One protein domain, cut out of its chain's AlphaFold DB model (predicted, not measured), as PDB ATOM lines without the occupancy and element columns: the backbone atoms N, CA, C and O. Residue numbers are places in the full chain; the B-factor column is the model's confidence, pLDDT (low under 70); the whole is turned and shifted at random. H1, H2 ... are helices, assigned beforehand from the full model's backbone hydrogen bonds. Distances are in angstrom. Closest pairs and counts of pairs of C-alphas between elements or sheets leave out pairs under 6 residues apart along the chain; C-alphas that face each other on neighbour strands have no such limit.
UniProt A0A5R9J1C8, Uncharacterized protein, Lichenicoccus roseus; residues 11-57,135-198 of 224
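This is residues 11 to 57 and 135 to 198 of the 224 residues of an uncharacterized protein of Lichenicoccus roseus (UniProt A0A5R9J1C8). Two long helices, H2 and H3, stand side by side and run opposite ways; H4 packs on H3 at a slant, and the short helices H1 and H5 pack on H4. H1 also packs on H2, about perpendicular to it, at residues 33 to 37 of H2 alone, and residues 52 to 57 stick out beyond H2. The printed part has 111 residues with five named helices, H1 to H5 in chain order, and no named strand: all helix. It is compact, with a radius of gyration of the C-alphas of 14.0 A, and spans 50 by 28 by 24 A.

Start at H1, residues 11 to 20, which touches H2, residues 30 to 51, about perpendicular at 74 degrees; their closest C-alphas are Lys 14 and Tyr 33, 6.1 A apart. H2 touches H3, residues 136 to 153, at a shallow tilt of 11 degrees, opposite ways, closest at C-alphas 43 and 139, 5.5 A. H3 forms a helical hairpin with H4, residues 168 to 180, at 43 degrees, closest at C-alphas 144 and 169, 6.5 A. H4, the hub, also touches H1 at 38 degrees, only just steep, closest at C-alphas 20 and 168, 5.5 A. With residues 170 to 174 alone H4 touches H5, residues 188 to 196, about perpendicular at 83 degrees, closest at C-alphas 170 and 188, 4.7 A. H1 and H3 are apart. Every O i to N i+4 pair is within hydrogen-bond range in H1, H2, H4 and H5, and 12 of 14 in H3.

Find C-alpha 11 at (-28.453, -22.725, -90.113), where H1 begins. H2 runs 31.4 A, H3 25.6 A and H4 18.2 A; H5 ends at C-alpha 196, (-55.463, -19.416, -81.115).

Residues 58 to 134 are not printed; C-alphas 57 and 135 are 15.3 A apart. The link from H3 to H4 is long. pLDDT is under 70 at residues 43 to 57, 135 to 140, 180 to 184 and 197 to 198.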
ATOM      1  N   ALA A  11     -28.179 -21.884 -88.953       77.62
ATOM      2  CA  ALA A  11     -28.453 -22.725 -90.113       77.62
ATOM      3  C   ALA A  11     -29.831 -23.392 -89.997       77.62
ATOM      4  O   ALA A  11     -30.629 -23.274 -90.918       77.62
ATOM      5  N   ASP A  12     -30.160 -23.961 -88.831       81.56
ATOM      6  CA  ASP A  12     -31.485 -24.553 -88.591       81.56
ATOM      7  C   ASP A  12     -32.603 -23.521 -88.801       81.56
ATOM      8  O   ASP A  12     -33.600 -23.791 -89.467       81.56
ATOM      9  N   VAL A  13     -32.428 -22.309 -88.259       79.62
ATOM     10  CA  VAL A  13     -33.408 -21.226 -88.416       79.62
ATOM     11  C   VAL A  13     -33.557 -20.838 -89.884       79.62
ATOM     12  O   VAL A  13     -34.685 -20.692 -90.350       79.62
ATOM     13  N   LYS A  14     -32.448 -20.696 -90.618       82.94
ATOM     14  CA  LYS A  14     -32.475 -20.412 -92.056       82.94
ATOM     15  C   LYS A  14     -33.258 -21.491 -92.807       82.94
ATOM     16  O   LYS A  14     -34.184 -21.147 -93.538       82.94
ATOM     17  N   ASP A  15     -32.975 -22.765 -92.554       86.88
ATOM     18  CA  ASP A  15     -33.663 -23.889 -93.193       86.88
ATOM     19  C   ASP A  15     -35.174 -23.864 -92.918       86.88
ATOM     20  O   ASP A  15     -35.976 -24.194 -93.790       86.88
ATOM     21  N   TRP A  16     -35.615 -23.430 -91.733       88.38
ATOM     22  CA  TRP A  16     -37.049 -23.282 -91.451       88.38
ATOM     23  C   TRP A  16     -37.711 -22.222 -92.331       88.38
ATOM     24  O   TRP A  16     -38.824 -22.445 -92.806       88.38
ATOM     25  N   PHE A  17     -37.045 -21.087 -92.566       87.81
ATOM     26  CA  PHE A  17     -37.537 -20.070 -93.498       87.81
ATOM     27  C   PHE A  17     -37.536 -20.590 -94.936       87.81
ATOM     28  O   PHE A  17     -38.515 -20.380 -95.645       87.81
ATOM     29  N   GLU A  18     -36.487 -21.296 -95.363       88.50
ATOM     30  CA  GLU A  18     -36.401 -21.841 -96.724       88.50
ATOM     31  C   GLU A  18     -37.473 -22.896 -97.007       88.50
ATOM     32  O   GLU A  18     -38.020 -22.925 -98.107       88.50
ATOM     33  N   ASN A  19     -37.816 -23.710 -96.009       87.94
ATOM     34  CA  ASN A  19     -38.886 -24.699 -96.115       87.94
ATOM     35  C   ASN A  19     -40.290 -24.074 -96.053       87.94
ATOM     36  O   ASN A  19     -41.239 -24.644 -96.589       87.94
ATOM     37  N   ALA A  20     -40.447 -22.936 -95.371       88.62
ATOM     38  CA  ALA A  20     -41.747 -22.293 -95.177       88.62
ATOM     39  C   ALA A  20     -42.110 -21.284 -96.280       88.62
ATOM     40  O   ALA A  20     -43.293 -21.044 -96.521       88.62
ATOM     41  N   LEU A  21     -41.114 -20.668 -96.917       88.12
ATOM     42  CA  LEU A  21     -41.293 -19.643 -97.943       88.12
ATOM     43  C   LEU A  21     -41.323 -20.254 -99.347       88.12
ATOM     44  O   LEU A  21     -40.580 -21.182 -99.662       88.12
ATOM     45  N   LYS A  22     -42.156 -19.699-100.231       87.19
ATOM     46  CA  LYS A  22     -42.161 -20.083-101.649       87.19
ATOM     47  C   LYS A  22     -40.884 -19.595-102.330       87.19
ATOM     48  O   LYS A  22     -40.214 -18.676-101.867       87.19
ATOM     49  N   GLN A  23     -40.576 -20.171-103.491       84.12
ATOM     50  CA  GLN A  23     -39.345 -19.884-104.237       84.12
ATOM     51  C   GLN A  23     -39.121 -18.389-104.533       84.12
ATOM     52  O   GLN A  23     -37.980 -17.941-104.513       84.12
ATOM     53  N   ASN A  24     -40.197 -17.628-104.760       84.81
ATOM     54  CA  ASN A  24     -40.138 -16.205-105.110       84.81
ATOM     55  C   ASN A  24     -40.405 -15.265-103.926       84.81
ATOM     56  O   ASN A  24     -40.423 -14.049-104.112       84.81
ATOM     57  N   ASP A  25     -40.662 -15.800-102.731       85.88
ATOM     58  CA  ASP A  25     -40.937 -14.961-101.572       85.88
ATOM     59  C   ASP A  25     -39.643 -14.260-101.117       85.88
ATOM     60  O   ASP A  25     -38.571 -14.880-101.108       85.88
ATOM     61  N   PRO A  26     -39.710 -12.978-100.713       82.69
ATOM     62  CA  PRO A  26     -38.543 -12.270-100.212       82.69
ATOM     63  C   PRO A  26     -38.043 -12.914 -98.914       82.69
ATOM     64  O   PRO A  26     -38.802 -13.139 -97.968       82.69
ATOM     65  N   ARG A  27     -36.741 -13.210 -98.878       83.94
ATOM     66  CA  ARG A  27     -36.084 -13.905 -97.766       83.94
ATOM     67  C   ARG A  27     -35.365 -12.911 -96.846       83.94
ATOM     68  O   ARG A  27     -34.733 -11.981 -97.351       83.94
ATOM     69  N   PRO A  28     -35.402 -13.105 -95.516       80.75
ATOM     70  CA  PRO A  28     -34.588 -12.316 -94.594       80.75
ATOM     71  C   PRO A  28     -33.081 -12.419 -94.892       80.75
ATOM     72  O   PRO A  28     -32.605 -13.390 -95.486       80.75
ATOM     73  N   SER A  29     -32.310 -11.415 -94.473       80.75
ATOM     74  CA  SER A  29     -30.847 -11.447 -94.583       80.75
ATOM     75  C   SER A  29     -30.216 -12.349 -93.517       80.75
ATOM     76  O   SER A  29     -30.839 -12.684 -92.508       80.75
ATOM     77  N   GLU A  30     -28.940 -12.695 -93.697       78.19
ATOM     78  CA  GLU A  30     -28.180 -13.505 -92.733       78.19
ATOM     79  C   GLU A  30     -28.163 -12.909 -91.319       78.19
ATOM     80  O   GLU A  30     -28.381 -13.618 -90.336       78.19
ATOM     81  N   ALA A  31     -28.007 -11.589 -91.216       73.62
ATOM     82  CA  ALA A  31     -28.058 -10.877 -89.942       73.62
ATOM     83  C   ALA A  31     -29.399 -11.077 -89.212       73.62
ATOM     84  O   ALA A  31     -29.429 -11.217 -87.989       73.62
ATOM     85  N   VAL A  32     -30.506 -11.139 -89.958       77.12
ATOM     86  CA  VAL A  32     -31.837 -11.363 -89.385       77.12
ATOM     87  C   VAL A  32     -31.987 -12.805 -88.901       77.12
ATOM     88  O   VAL A  32     -32.514 -13.021 -87.810       77.12
ATOM     89  N   TYR A  33     -31.470 -13.797 -89.635       78.19
ATOM     90  CA  TYR A  33     -31.469 -15.187 -89.161       78.19
ATOM     91  C   TYR A  33     -30.673 -15.349 -87.862       78.19
ATOM     92  O   TYR A  33     -31.155 -15.991 -86.928       78.19
ATOM     93  N   LEU A  34     -29.500 -14.710 -87.762       75.56
ATOM     94  CA  LEU A  34     -28.684 -14.706 -86.542       75.56
ATOM     95  C   LEU A  34     -29.426 -14.067 -85.363       75.56
ATOM     96  O   LEU A  34     -29.423 -14.606 -84.256       75.56
ATOM     97  N   GLN A  35     -30.112 -12.949 -85.605       76.75
ATOM     98  CA  GLN A  35     -30.917 -12.279 -84.587       76.75
ATOM     99  C   GLN A  35     -32.062 -13.173 -84.084       76.75
ATOM    100  O   GLN A  35     -32.292 -13.269 -82.876       76.75
ATOM    101  N   VAL A  36     -32.772 -13.846 -84.993       76.88
ATOM    102  CA  VAL A  36     -33.876 -14.756 -84.651       76.88
ATOM    103  C   VAL A  36     -33.363 -15.989 -83.892       76.88
ATOM    104  O   VAL A  36     -33.979 -16.392 -82.902       76.88
ATOM    105  N   ALA A  37     -32.215 -16.546 -84.288       80.12
ATOM    106  CA  ALA A  37     -31.576 -17.666 -83.596       80.12
ATOM    107  C   ALA A  37     -31.133 -17.301 -82.168       80.12
ATOM    108  O   ALA A  37     -31.369 -18.059 -81.224       80.12
ATOM    109  N   GLU A  38     -30.558 -16.114 -81.969       77.12
ATOM    110  CA  GLU A  38     -30.153 -15.655 -80.637       77.12
ATOM    111  C   GLU A  38     -31.368 -15.442 -79.714       77.12
ATOM    112  O   GLU A  38     -31.342 -15.802 -78.534       77.12
ATOM    113  N   GLU A  39     -32.488 -14.937 -80.239       75.75
ATOM    114  CA  GLU A  39     -33.735 -14.841 -79.470       75.75
ATOM    115  C   GLU A  39     -34.335 -16.208 -79.129       75.75
ATOM    116  O   GLU A  39     -34.899 -16.385 -78.039       75.75
ATOM    117  N   LEU A  40     -34.183 -17.198 -80.010       74.69
ATOM    118  CA  LEU A  40     -34.554 -18.573 -79.705       74.69
ATOM    119  C   LEU A  40     -33.701 -19.123 -78.560       74.69
ATOM    120  O   LEU A  40     -34.250 -19.644 -77.592       74.69
ATOM    121  N   LYS A  41     -32.380 -18.938 -78.610       72.38
ATOM    122  CA  LYS A  41     -31.461 -19.349 -77.541       72.38
ATOM    123  C   LYS A  41     -31.832 -18.714 -76.199       72.38
ATOM    124  O   LYS A  41     -31.942 -19.416 -75.194       72.38
ATOM    125  N   LYS A  42     -32.121 -17.408 -76.167       71.88
ATOM    126  CA  LYS A  42     -32.624 -16.723 -74.958       71.88
ATOM    127  C   LYS A  42     -33.943 -17.317 -74.470       71.88
ATOM    128  O   LYS A  42     -34.163 -17.462 -73.271       71.88
ATOM    129  N   SER A  43     -34.841 -17.654 -75.388       67.25
ATOM    130  CA  SER A  43     -36.152 -18.237 -75.096       67.25
ATOM    131  C   SER A  43     -36.051 -19.652 -74.521       67.25
ATOM    132  O   SER A  43     -36.696 -19.949 -73.516       67.25
ATOM    133  N   VAL A  44     -35.163 -20.473 -75.077       64.19
ATOM    134  CA  VAL A  44     -34.809 -21.806 -74.580       64.19
ATOM    135  C   VAL A  44     -34.153 -21.725 -73.199       64.19
ATOM    136  O   VAL A  44     -34.563 -22.434 -72.283       64.19
ATOM    137  N   ASN A  45     -33.206 -20.806 -73.002       63.69
ATOM    138  CA  ASN A  45     -32.577 -20.584 -71.697       63.69
ATOM    139  C   ASN A  45     -33.594 -20.126 -70.643       63.69
ATOM    140  O   ASN A  45     -33.563 -20.600 -69.510       63.69
ATOM    141  N   ARG A  46     -34.548 -19.260 -71.013       64.31
ATOM    142  CA  ARG A  46     -35.668 -18.884 -70.133       64.31
ATOM    143  C   ARG A  46     -36.537 -20.084 -69.776       64.31
ATOM    144  O   ARG A  46     -36.895 -20.218 -68.612       64.31
ATOM    145  N   TYR A  47     -36.848 -20.958 -70.733       60.84
ATOM    146  CA  TYR A  47     -37.590 -22.189 -70.459       60.84
ATOM    147  C   TYR A  47     -36.829 -23.107 -69.502       60.84
ATOM    148  O   TYR A  47     -37.412 -23.556 -68.519       60.84
ATOM    149  N   ARG A  48     -35.526 -23.312 -69.725       60.06
ATOM    150  CA  ARG A  48     -34.672 -24.105 -68.834       60.06
ATOM    151  C   ARG A  48     -34.681 -23.533 -67.414       60.06
ATOM    152  O   ARG A  48     -34.990 -24.265 -66.480       60.06
ATOM    153  N   ASN A  49     -34.476 -22.224 -67.273       55.16
ATOM    154  CA  ASN A  49     -34.444 -21.532 -65.981       55.16
ATOM    155  C   ASN A  49     -35.811 -21.488 -65.269       55.16
ATOM    156  O   ASN A  49     -35.862 -21.483 -64.042       55.16
ATOM    157  N   GLN A  50     -36.920 -21.463 -66.018       51.75
ATOM    158  CA  GLN A  50     -38.279 -21.569 -65.467       51.75
ATOM    159  C   GLN A  50     -38.638 -23.008 -65.086       51.75
ATOM    160  O   GLN A  50     -39.362 -23.229 -64.127       51.75
ATOM    161  N   SER A  51     -38.134 -23.999 -65.824       46.31
ATOM    162  CA  SER A  51     -38.353 -25.415 -65.517       46.31
ATOM    163  C   SER A  51     -37.546 -25.907 -64.313       46.31
ATOM    164  O   SER A  51     -37.923 -26.905 -63.703       46.31
ATOM    165  N   THR A  52     -36.469 -25.203 -63.950       45.16
ATOM    166  CA  THR A  52     -35.684 -25.444 -62.732       45.16
ATOM    167  C   THR A  52     -36.180 -24.651 -61.524       45.16
ATOM    168  O   THR A  52     -35.725 -24.910 -60.413       45.16
ATOM    169  N   THR A  53     -37.121 -23.716 -61.697       37.69
ATOM    170  CA  THR A  53     -37.812 -23.066 -60.577       37.69
ATOM    171  C   THR A  53     -39.082 -23.861 -60.254       37.69
ATOM    172  O   THR A  53     -40.010 -23.884 -61.065       37.69
ATOM    173  N   PRO A  54     -39.156 -24.556 -59.103       37.03
ATOM    174  CA  PRO A  54     -40.334 -25.331 -58.747       37.03
ATOM    175  C   PRO A  54     -41.439 -24.358 -58.349       37.03
ATOM    176  O   PRO A  54     -41.434 -23.842 -57.236       37.03
ATOM    177  N   ASP A  55     -42.390 -24.090 -59.242       38.47
ATOM    178  CA  ASP A  55     -43.580 -23.330 -58.871       38.47
ATOM    179  C   ASP A  55     -44.854 -24.140 -59.157       38.47
ATOM    180  O   ASP A  55     -45.293 -24.309 -60.295       38.47
ATOM    181  N   LYS A  56     -45.440 -24.594 -58.040       36.81
ATOM    182  CA  LYS A  56     -46.855 -24.924 -57.800       36.81
ATOM    183  C   LYS A  56     -47.385 -26.263 -58.320       36.81
ATOM    184  O   LYS A  56     -47.924 -26.390 -59.415       36.81
ATOM    185  N   HIS A  57     -47.311 -27.229 -57.402       43.12
ATOM    186  CA  HIS A  57     -48.340 -28.212 -57.054       43.12
ATOM    187  C   HIS A  57     -49.645 -28.150 -57.864       43.12
ATOM    188  O   HIS A  57     -50.355 -27.140 -57.834       43.12
ATOM    189  N   GLY A 135     -45.570 -24.706 -71.183       52.44
ATOM    190  CA  GLY A 135     -44.463 -23.751 -71.145       52.44
ATOM    191  C   GLY A 135     -44.083 -23.156 -72.504       52.44
ATOM    192  O   GLY A 135     -43.638 -22.010 -72.533       52.44
ATOM    193  N   TRP A 136     -44.301 -23.861 -73.627       63.31
ATOM    194  CA  TRP A 136     -43.834 -23.356 -74.924       63.31
ATOM    195  C   TRP A 136     -44.577 -22.135 -75.449       63.31
ATOM    196  O   TRP A 136     -43.984 -21.283 -76.106       63.31
ATOM    197  N   HIS A 137     -45.844 -21.967 -75.077       64.94
ATOM    198  CA  HIS A 137     -46.626 -20.802 -75.485       64.94
ATOM    199  C   HIS A 137     -46.059 -19.481 -74.947       64.94
ATOM    200  O   HIS A 137     -46.232 -18.436 -75.578       64.94
ATOM    201  N   THR A 138     -45.405 -19.510 -73.781       59.97
ATOM    202  CA  THR A 138     -44.832 -18.320 -73.133       59.97
ATOM    203  C   THR A 138     -43.662 -17.757 -73.935       59.97
ATOM    204  O   THR A 138     -43.486 -16.542 -73.990       59.97
ATOM    205  N   TRP A 139     -42.899 -18.619 -74.607       63.03
ATOM    206  CA  TRP A 139     -41.695 -18.227 -75.336       63.03
ATOM    207  C   TRP A 139     -41.819 -18.317 -76.864       63.03
ATOM    208  O   TRP A 139     -41.182 -17.534 -77.565       63.03
ATOM    209  N   GLY A 140     -42.717 -19.150 -77.395       67.06
ATOM    210  CA  GLY A 140     -43.038 -19.178 -78.826       67.06
ATOM    211  C   GLY A 140     -43.688 -17.880 -79.321       67.06
ATOM    212  O   GLY A 140     -43.497 -17.488 -80.465       67.06
ATOM    213  N   ARG A 141     -44.400 -17.146 -78.454       72.81
ATOM    214  CA  ARG A 141     -45.028 -15.853 -78.797       72.81
ATOM    215  C   ARG A 141     -44.013 -14.751 -79.140       72.81
ATOM    216  O   ARG A 141     -44.151 -14.184 -80.222       72.81
ATOM    217  N   PRO A 142     -43.021 -14.442 -78.278       72.88
ATOM    218  CA  PRO A 142     -41.930 -13.535 -78.630       72.88
ATOM    219  C   PRO A 142     -41.231 -13.918 -79.935       72.88
ATOM    220  O   PRO A 142     -40.973 -13.051 -80.763       72.88
ATOM    221  N   PHE A 143     -40.984 -15.216 -80.140       79.88
ATOM    222  CA  PHE A 143     -40.366 -15.716 -81.363       79.88
ATOM    223  C   PHE A 143     -41.228 -15.433 -82.603       79.88
ATOM    224  O   PHE A 143     -40.732 -14.843 -83.559       79.88
ATOM    225  N   CYS A 144     -42.530 -15.745 -82.574       83.88
ATOM    226  CA  CYS A 144     -43.442 -15.427 -83.681       83.88
ATOM    227  C   CYS A 144     -43.442 -13.938 -84.031       83.88
ATOM    228  O   CYS A 144     -43.462 -13.600 -85.208       83.88
ATOM    229  N   SER A 145     -43.411 -13.051 -83.032       84.44
ATOM    230  CA  SER A 145     -43.357 -11.606 -83.280       84.44
ATOM    231  C   SER A 145     -42.060 -11.177 -83.970       84.44
ATOM    232  O   SER A 145     -42.099 -10.289 -84.815       84.44
ATOM    233  N   ARG A 146     -40.926 -11.826 -83.676       81.94
ATOM    234  CA  ARG A 146     -39.657 -11.577 -84.379       81.94
ATOM    235  C   ARG A 146     -39.657 -12.119 -85.799       81.94
ATOM    236  O   ARG A 146     -39.153 -11.450 -86.690       81.94
ATOM    237  N   VAL A 147     -40.244 -13.294 -86.020       84.50
ATOM    238  CA  VAL A 147     -40.435 -13.846 -87.370       84.50
ATOM    239  C   VAL A 147     -41.338 -12.929 -88.200       84.50
ATOM    240  O   VAL A 147     -41.025 -12.640 -89.348       84.50
ATOM    241  N   GLU A 148     -42.424 -12.422 -87.613       89.69
ATOM    242  CA  GLU A 148     -43.311 -11.454 -88.261       89.69
ATOM    243  C   GLU A 148     -42.568 -10.163 -88.638       89.69
ATOM    244  O   GLU A 148     -42.649  -9.721 -89.781       89.69
ATOM    245  N   GLU A 149     -41.824  -9.577 -87.698       85.06
ATOM    246  CA  GLU A 149     -41.010  -8.377 -87.925       85.06
ATOM    247  C   GLU A 149     -39.958  -8.606 -89.022       85.06
ATOM    248  O   GLU A 149     -39.837  -7.798 -89.941       85.06
ATOM    249  N   ALA A 150     -39.253  -9.739 -88.976       81.81
ATOM    250  CA  ALA A 150     -38.266 -10.138 -89.975       81.81
ATOM    251  C   ALA A 150     -38.868 -10.218 -91.385       81.81
ATOM    252  O   ALA A 150     -38.297  -9.680 -92.333       81.81
ATOM    253  N   LEU A 151     -40.033 -10.856 -91.520       86.06
ATOM    254  CA  LEU A 151     -40.720 -11.000 -92.802       86.06
ATOM    255  C   LEU A 151     -41.260  -9.659 -93.311       86.06
ATOM    256  O   LEU A 151     -41.099  -9.353 -94.490       86.06
ATOM    257  N   ARG A 152     -41.827  -8.819 -92.435       87.69
ATOM    258  CA  ARG A 152     -42.259  -7.459 -92.807       87.69
ATOM    259  C   ARG A 152     -41.091  -6.614 -93.310       87.69
ATOM    260  O   ARG A 152     -41.217  -5.978 -94.351       87.69
ATOM    261  N   ASN A 153     -39.955  -6.646 -92.614       82.62
ATOM    262  CA  ASN A 153     -38.759  -5.890 -92.996       82.62
ATOM    263  C   ASN A 153     -38.145  -6.391 -94.309       82.62
ATOM    264  O   ASN A 153     -37.566  -5.603 -95.052       82.62
ATOM    265  N   ALA A 154     -38.300  -7.679 -94.621       81.12
ATOM    266  CA  ALA A 154     -37.921  -8.240 -95.914       81.12
ATOM    267  C   ALA A 154     -38.898  -7.869 -97.051       81.12
ATOM    268  O   ALA A 154     -38.617  -8.159 -98.209       81.12
ATOM    269  N   GLY A 155     -40.038  -7.232 -96.756       84.50
ATOM    270  CA  GLY A 155     -41.059  -6.891 -97.748       84.50
ATOM    271  C   GLY A 155     -42.029  -8.032 -98.066       84.50
ATOM    272  O   GLY A 155     -42.675  -8.016 -99.112       84.50
ATOM    273  N   TYR A 156     -42.146  -9.031 -97.187       87.56
ATOM    274  CA  TYR A 156     -43.101 -10.124 -97.354       87.56
ATOM    275  C   TYR A 156     -44.546  -9.612 -97.303       87.56
ATOM    276  O   TYR A 156     -44.956  -8.962 -96.342       87.56
ATOM    277  N   SER A 157     -45.328  -9.937 -98.332       86.31
ATOM    278  CA  SER A 157     -46.707  -9.460 -98.517       86.31
ATOM    279  C   SER A 157     -47.783 -10.508 -98.204       86.31
ATOM    280  O   SER A 157     -48.974 -10.200 -98.254       86.31
ATOM    281  N   GLY A 158     -47.385 -11.746 -97.895       85.50
ATOM    282  CA  GLY A 158     -48.306 -12.831 -97.561       85.50
ATOM    283  C   GLY A 158     -48.926 -12.705 -96.165       85.50
ATOM    284  O   GLY A 158     -48.626 -11.796 -95.391       85.50
ATOM    285  N   ASN A 159     -49.801 -13.653 -95.820       87.94
ATOM    286  CA  ASN A 159     -50.463 -13.655 -94.520       87.94
ATOM    287  C   ASN A 159     -49.470 -13.956 -93.384       87.94
ATOM    288  O   ASN A 159     -48.876 -15.033 -93.323       87.94
ATOM    289  N   LEU A 160     -49.347 -13.013 -92.451       89.56
ATOM    290  CA  LEU A 160     -48.516 -13.125 -91.250       89.56
ATOM    291  C   LEU A 160     -49.342 -13.392 -89.985       89.56
ATOM    292  O   LEU A 160     -48.866 -13.213 -88.867       89.56
ATOM    293  N   ASN A 161     -50.596 -13.821 -90.116       87.69
ATOM    294  CA  ASN A 161     -51.377 -14.203 -88.952       87.69
ATOM    295  C   ASN A 161     -50.850 -15.518 -88.348       87.69
ATOM    296  O   ASN A 161     -50.989 -16.588 -88.930       87.69
ATOM    297  N   ARG A 162     -50.318 -15.457 -87.123       83.94
ATOM    298  CA  ARG A 162     -49.843 -16.624 -86.352       83.94
ATOM    299  C   ARG A 162     -50.904 -17.684 -86.024       83.94
ATOM    300  O   ARG A 162     -50.544 -18.742 -85.518       83.94
ATOM    301  N   THR A 163     -52.191 -17.387 -86.219       86.75
ATOM    302  CA  THR A 163     -53.288 -18.360 -86.065       86.75
ATOM    303  C   THR A 163     -53.761 -18.935 -87.398       86.75
ATOM    304  O   THR A 163     -54.680 -19.748 -87.401       86.75
ATOM    305  N   ASP A 164     -53.194 -18.504 -88.525       89.25
ATOM    306  CA  ASP A 164     -53.440 -19.157 -89.806       89.25
ATOM    307  C   ASP A 164     -52.684 -20.483 -89.834       89.25
ATOM    308  O   ASP A 164     -51.456 -20.517 -89.796       89.25
ATOM    309  N   ARG A 165     -53.443 -21.574 -89.915       88.62
ATOM    310  CA  ARG A 165     -52.943 -22.950 -89.943       88.62
ATOM    311  C   ARG A 165     -51.997 -23.233 -91.105       88.62
ATOM    312  O   ARG A 165     -51.179 -24.134 -90.998       88.62
ATOM    313  N   THR A 166     -52.112 -22.470 -92.186       87.06
ATOM    314  CA  THR A 166     -51.302 -22.621 -93.403       87.06
ATOM    315  C   THR A 166     -50.283 -21.498 -93.582       87.06
ATOM    316  O   THR A 166     -49.546 -21.471 -94.565       87.06
ATOM    317  N   GLY A 167     -50.238 -20.556 -92.637       87.25
ATOM    318  CA  GLY A 167     -49.379 -19.387 -92.720       87.25
ATOM    319  C   GLY A 167     -47.911 -19.724 -92.477       87.25
ATOM    320  O   GLY A 167     -47.570 -20.614 -91.696       87.25
ATOM    321  N   VAL A 168     -47.025 -18.925 -93.072       88.00
ATOM    322  CA  VAL A 168     -45.567 -19.047 -92.909       88.00
ATOM    323  C   VAL A 168     -45.140 -19.052 -91.433       88.00
ATOM    324  O   VAL A 168     -44.269 -19.825 -91.037       88.00
ATOM    325  N   ILE A 169     -45.807 -18.263 -90.581       89.44
ATOM    326  CA  ILE A 169     -45.524 -18.226 -89.139       89.44
ATOM    327  C   ILE A 169     -45.863 -19.558 -88.463       89.44
ATOM    328  O   ILE A 169     -45.137 -19.978 -87.564       89.44
ATOM    329  N   ALA A 170     -46.943 -20.223 -88.877       89.38
ATOM    330  CA  ALA A 170     -47.323 -21.513 -88.320       89.38
ATOM    331  C   ALA A 170     -46.347 -22.615 -88.738       89.38
ATOM    332  O   ALA A 170     -45.970 -23.431 -87.900       89.38
ATOM    333  N   CYS A 171     -45.867 -22.590 -89.985       89.69
ATOM    334  CA  CYS A 171     -44.840 -23.512 -90.470       89.69
ATOM    335  C   CYS A 171     -43.519 -23.354 -89.706       89.69
ATOM    336  O   CYS A 171     -43.021 -24.317 -89.125       89.69
ATOM    337  N   ILE A 172     -42.985 -22.129 -89.631       88.00
ATOM    338  CA  ILE A 172     -41.731 -21.854 -88.912       88.00
ATOM    339  C   ILE A 172     -41.894 -22.160 -87.415       88.00
ATOM    340  O   ILE A 172     -41.019 -22.761 -86.791       88.00
ATOM    341  N   GLY A 173     -43.032 -21.780 -86.828       85.50
ATOM    342  CA  GLY A 173     -43.350 -22.045 -85.429       85.50
ATOM    343  C   GLY A 173     -43.447 -23.536 -85.106       85.50
ATOM    344  O   GLY A 173     -42.933 -23.971 -84.074       85.50
ATOM    345  N   ALA A 174     -44.047 -24.332 -85.991       86.88
ATOM    346  CA  ALA A 174     -44.116 -25.780 -85.848       86.88
ATOM    347  C   ALA A 174     -42.719 -26.414 -85.869       86.88
ATOM    348  O   ALA A 174     -42.397 -27.162 -84.944       86.88
ATOM    349  N   SER A 175     -41.869 -26.047 -86.837       86.75
ATOM    350  CA  SER A 175     -40.473 -26.508 -86.918       86.75
ATOM    351  C   SER A 175     -39.680 -26.152 -85.663       86.75
ATOM    352  O   SER A 175     -38.983 -26.997 -85.101       86.75
ATOM    353  N   MET A 176     -39.855 -24.928 -85.156       84.19
ATOM    354  CA  MET A 176     -39.230 -24.486 -83.913       84.19
ATOM    355  C   MET A 176     -39.665 -25.348 -82.721       84.19
ATOM    356  O   MET A 176     -38.813 -25.833 -81.982       84.19
ATOM    357  N   VAL A 177     -40.971 -25.549 -82.501       77.06
ATOM    358  CA  VAL A 177     -41.444 -26.357 -81.360       77.06
ATOM    359  C   VAL A 177     -41.012 -27.810 -81.518       77.06
ATOM    360  O   VAL A 177     -40.623 -28.431 -80.531       77.06
ATOM    361  N   GLN A 178     -41.040 -28.344 -82.738       78.06
ATOM    362  CA  GLN A 178     -40.558 -29.688 -83.016       78.06
ATOM    363  C   GLN A 178     -39.096 -29.849 -82.605       78.06
ATOM    364  O   GLN A 178     -38.766 -30.780 -81.876       78.06
ATOM    365  N   HIS A 179     -38.249 -28.902 -83.006       74.69
ATOM    366  CA  HIS A 179     -36.829 -28.906 -82.687       74.69
ATOM    367  C   HIS A 179     -36.578 -28.724 -81.184       74.69
ATOM    368  O   HIS A 179     -35.895 -29.530 -80.554       74.69
ATOM    369  N   VAL A 180     -37.161 -27.685 -80.581       68.06
ATOM    370  CA  VAL A 180     -36.920 -27.318 -79.178       68.06
ATOM    371  C   VAL A 180     -37.482 -28.356 -78.213       68.06
ATOM    372  O   VAL A 180     -36.896 -28.596 -77.164       68.06
ATOM    373  N   CYS A 181     -38.626 -28.963 -78.520       68.00
ATOM    374  CA  CYS A 181     -39.252 -29.963 -77.655       68.00
ATOM    375  C   CYS A 181     -38.915 -31.408 -78.055       68.00
ATOM    376  O   CYS A 181     -39.522 -32.318 -77.492       68.00
ATOM    377  N   ASP A 182     -37.984 -31.604 -78.998       66.56
ATOM    378  CA  ASP A 182     -37.576 -32.908 -79.545       66.56
ATOM    379  C   ASP A 182     -38.785 -33.789 -79.913       66.56
ATOM    380  O   ASP A 182     -38.880 -34.965 -79.561       66.56
ATOM    381  N   LEU A 183     -39.780 -33.178 -80.564       65.31
ATOM    382  CA  LEU A 183     -40.997 -33.871 -80.971       65.31
ATOM    383  C   LEU A 183     -40.763 -34.584 -82.301       65.31
ATOM    384  O   LEU A 183     -40.133 -34.056 -83.212       65.31
ATOM    385  N   GLU A 184     -41.355 -35.765 -82.447       69.50
ATOM    386  CA  GLU A 184     -41.302 -36.511 -83.705       69.50
ATOM    387  C   GLU A 184     -42.084 -35.796 -84.819       69.50
ATOM    388  O   GLU A 184     -41.663 -35.784 -85.973       69.50
ATOM    389  N   ARG A 185     -43.211 -35.160 -84.467       72.56
ATOM    390  CA  ARG A 185     -44.029 -34.349 -85.375       72.56
ATOM    391  C   ARG A 185     -44.689 -33.182 -84.642       72.56
ATOM    392  O   ARG A 185     -45.295 -33.368 -83.588       72.56
ATOM    393  N   MET A 186     -44.635 -32.000 -85.249       79.00
ATOM    394  CA  MET A 186     -45.500 -30.862 -84.939       79.00
ATOM    395  C   MET A 186     -46.057 -30.337 -86.258       79.00
ATOM    396  O   MET A 186     -45.290 -29.993 -87.150       79.00
ATOM    397  N   SER A 187     -47.381 -30.286 -86.392       85.44
ATOM    398  CA  SER A 187     -48.000 -29.761 -87.609       85.44
ATOM    399  C   SER A 187     -48.228 -28.244 -87.495       85.44
ATOM    400  O   SER A 187     -48.490 -27.760 -86.384       85.44
ATOM    401  N   PRO A 188     -48.171 -27.484 -88.605       87.25
ATOM    402  CA  PRO A 188     -48.524 -26.062 -88.621       87.25
ATOM    403  C   PRO A 188     -49.928 -25.793 -88.063       87.25
ATOM    404  O   PRO A 188     -50.115 -24.862 -87.281       87.25
ATOM    405  N   GLU A 189     -50.903 -26.656 -88.362       85.62
ATOM    406  CA  GLU A 189     -52.267 -26.562 -87.831       85.62
ATOM    407  C   GLU A 189     -52.273 -26.685 -86.305       85.62
ATOM    408  O   GLU A 189     -52.889 -25.875 -85.613       85.62
ATOM    409  N   THR A 190     -51.546 -27.676 -85.777       81.69
ATOM    410  CA  THR A 190     -51.440 -27.939 -84.336       81.69
ATOM    411  C   THR A 190     -50.802 -26.751 -83.622       81.69
ATOM    412  O   THR A 190     -51.256 -26.346 -82.548       81.69
ATOM    413  N   PHE A 191     -49.773 -26.159 -84.232       84.25
ATOM    414  CA  PHE A 191     -49.135 -24.947 -83.736       84.25
ATOM    415  C   PHE A 191     -50.097 -23.749 -83.745       84.25
ATOM    416  O   PHE A 191     -50.257 -23.072 -82.727       84.25
ATOM    417  N   ALA A 192     -50.767 -23.495 -84.868       86.25
ATOM    418  CA  ALA A 192     -51.689 -22.375 -85.031       86.25
ATOM    419  C   ALA A 192     -52.883 -22.461 -84.068       86.25
ATOM    420  O   ALA A 192     -53.230 -21.468 -83.421       86.25
ATOM    421  N   ASP A 193     -53.459 -23.652 -83.892       83.00
ATOM    422  CA  ASP A 193     -54.549 -23.904 -82.943       83.00
ATOM    423  C   ASP A 193     -54.101 -23.641 -81.499       83.00
ATOM    424  O   ASP A 193     -54.807 -23.007 -80.709       83.00
ATOM    425  N   ALA A 194     -52.883 -24.054 -81.152       76.88
ATOM    426  CA  ALA A 194     -52.264 -23.734 -79.872       76.88
ATOM    427  C   ALA A 194     -52.090 -22.219 -79.649       76.88
ATOM    428  O   ALA A 194     -52.242 -21.730 -78.524       76.88
ATOM    429  N   MET A 195     -51.796 -21.460 -80.705       79.44
ATOM    430  CA  MET A 195     -51.675 -20.001 -80.640       79.44
ATOM    431  C   MET A 195     -53.040 -19.304 -80.548       79.44
ATOM    432  O   MET A 195     -53.148 -18.278 -79.865       79.44
ATOM    433  N   ALA A 196     -54.077 -19.884 -81.162       75.94
ATOM    434  CA  ALA A 196     -55.463 -19.416 -81.115       75.94
ATOM    435  C   ALA A 196     -56.147 -19.676 -79.758       75.94
ATOM    436  O   ALA A 196     -56.961 -18.866 -79.310       75.94
ATOM    437  N   ASN A 197     -55.776 -20.751 -79.052       60.34
ATOM    438  CA  ASN A 197     -56.404 -21.215 -77.805       60.34
ATOM    439  C   ASN A 197     -56.156 -20.348 -76.548       60.34
ATOM    440  O   ASN A 197     -56.249 -20.824 -75.415       60.34
ATOM    441  N   ARG A 198     -55.955 -19.033 -76.701       52.03
ATOM    442  CA  ARG A 198     -56.255 -18.067 -75.634       52.03
ATOM    443  C   ARG A 198     -57.494 -17.254 -75.988       52.03
ATOM    444  O   ARG A 198     -57.393 -16.135 -76.484       52.03
TER     445      ARG A 198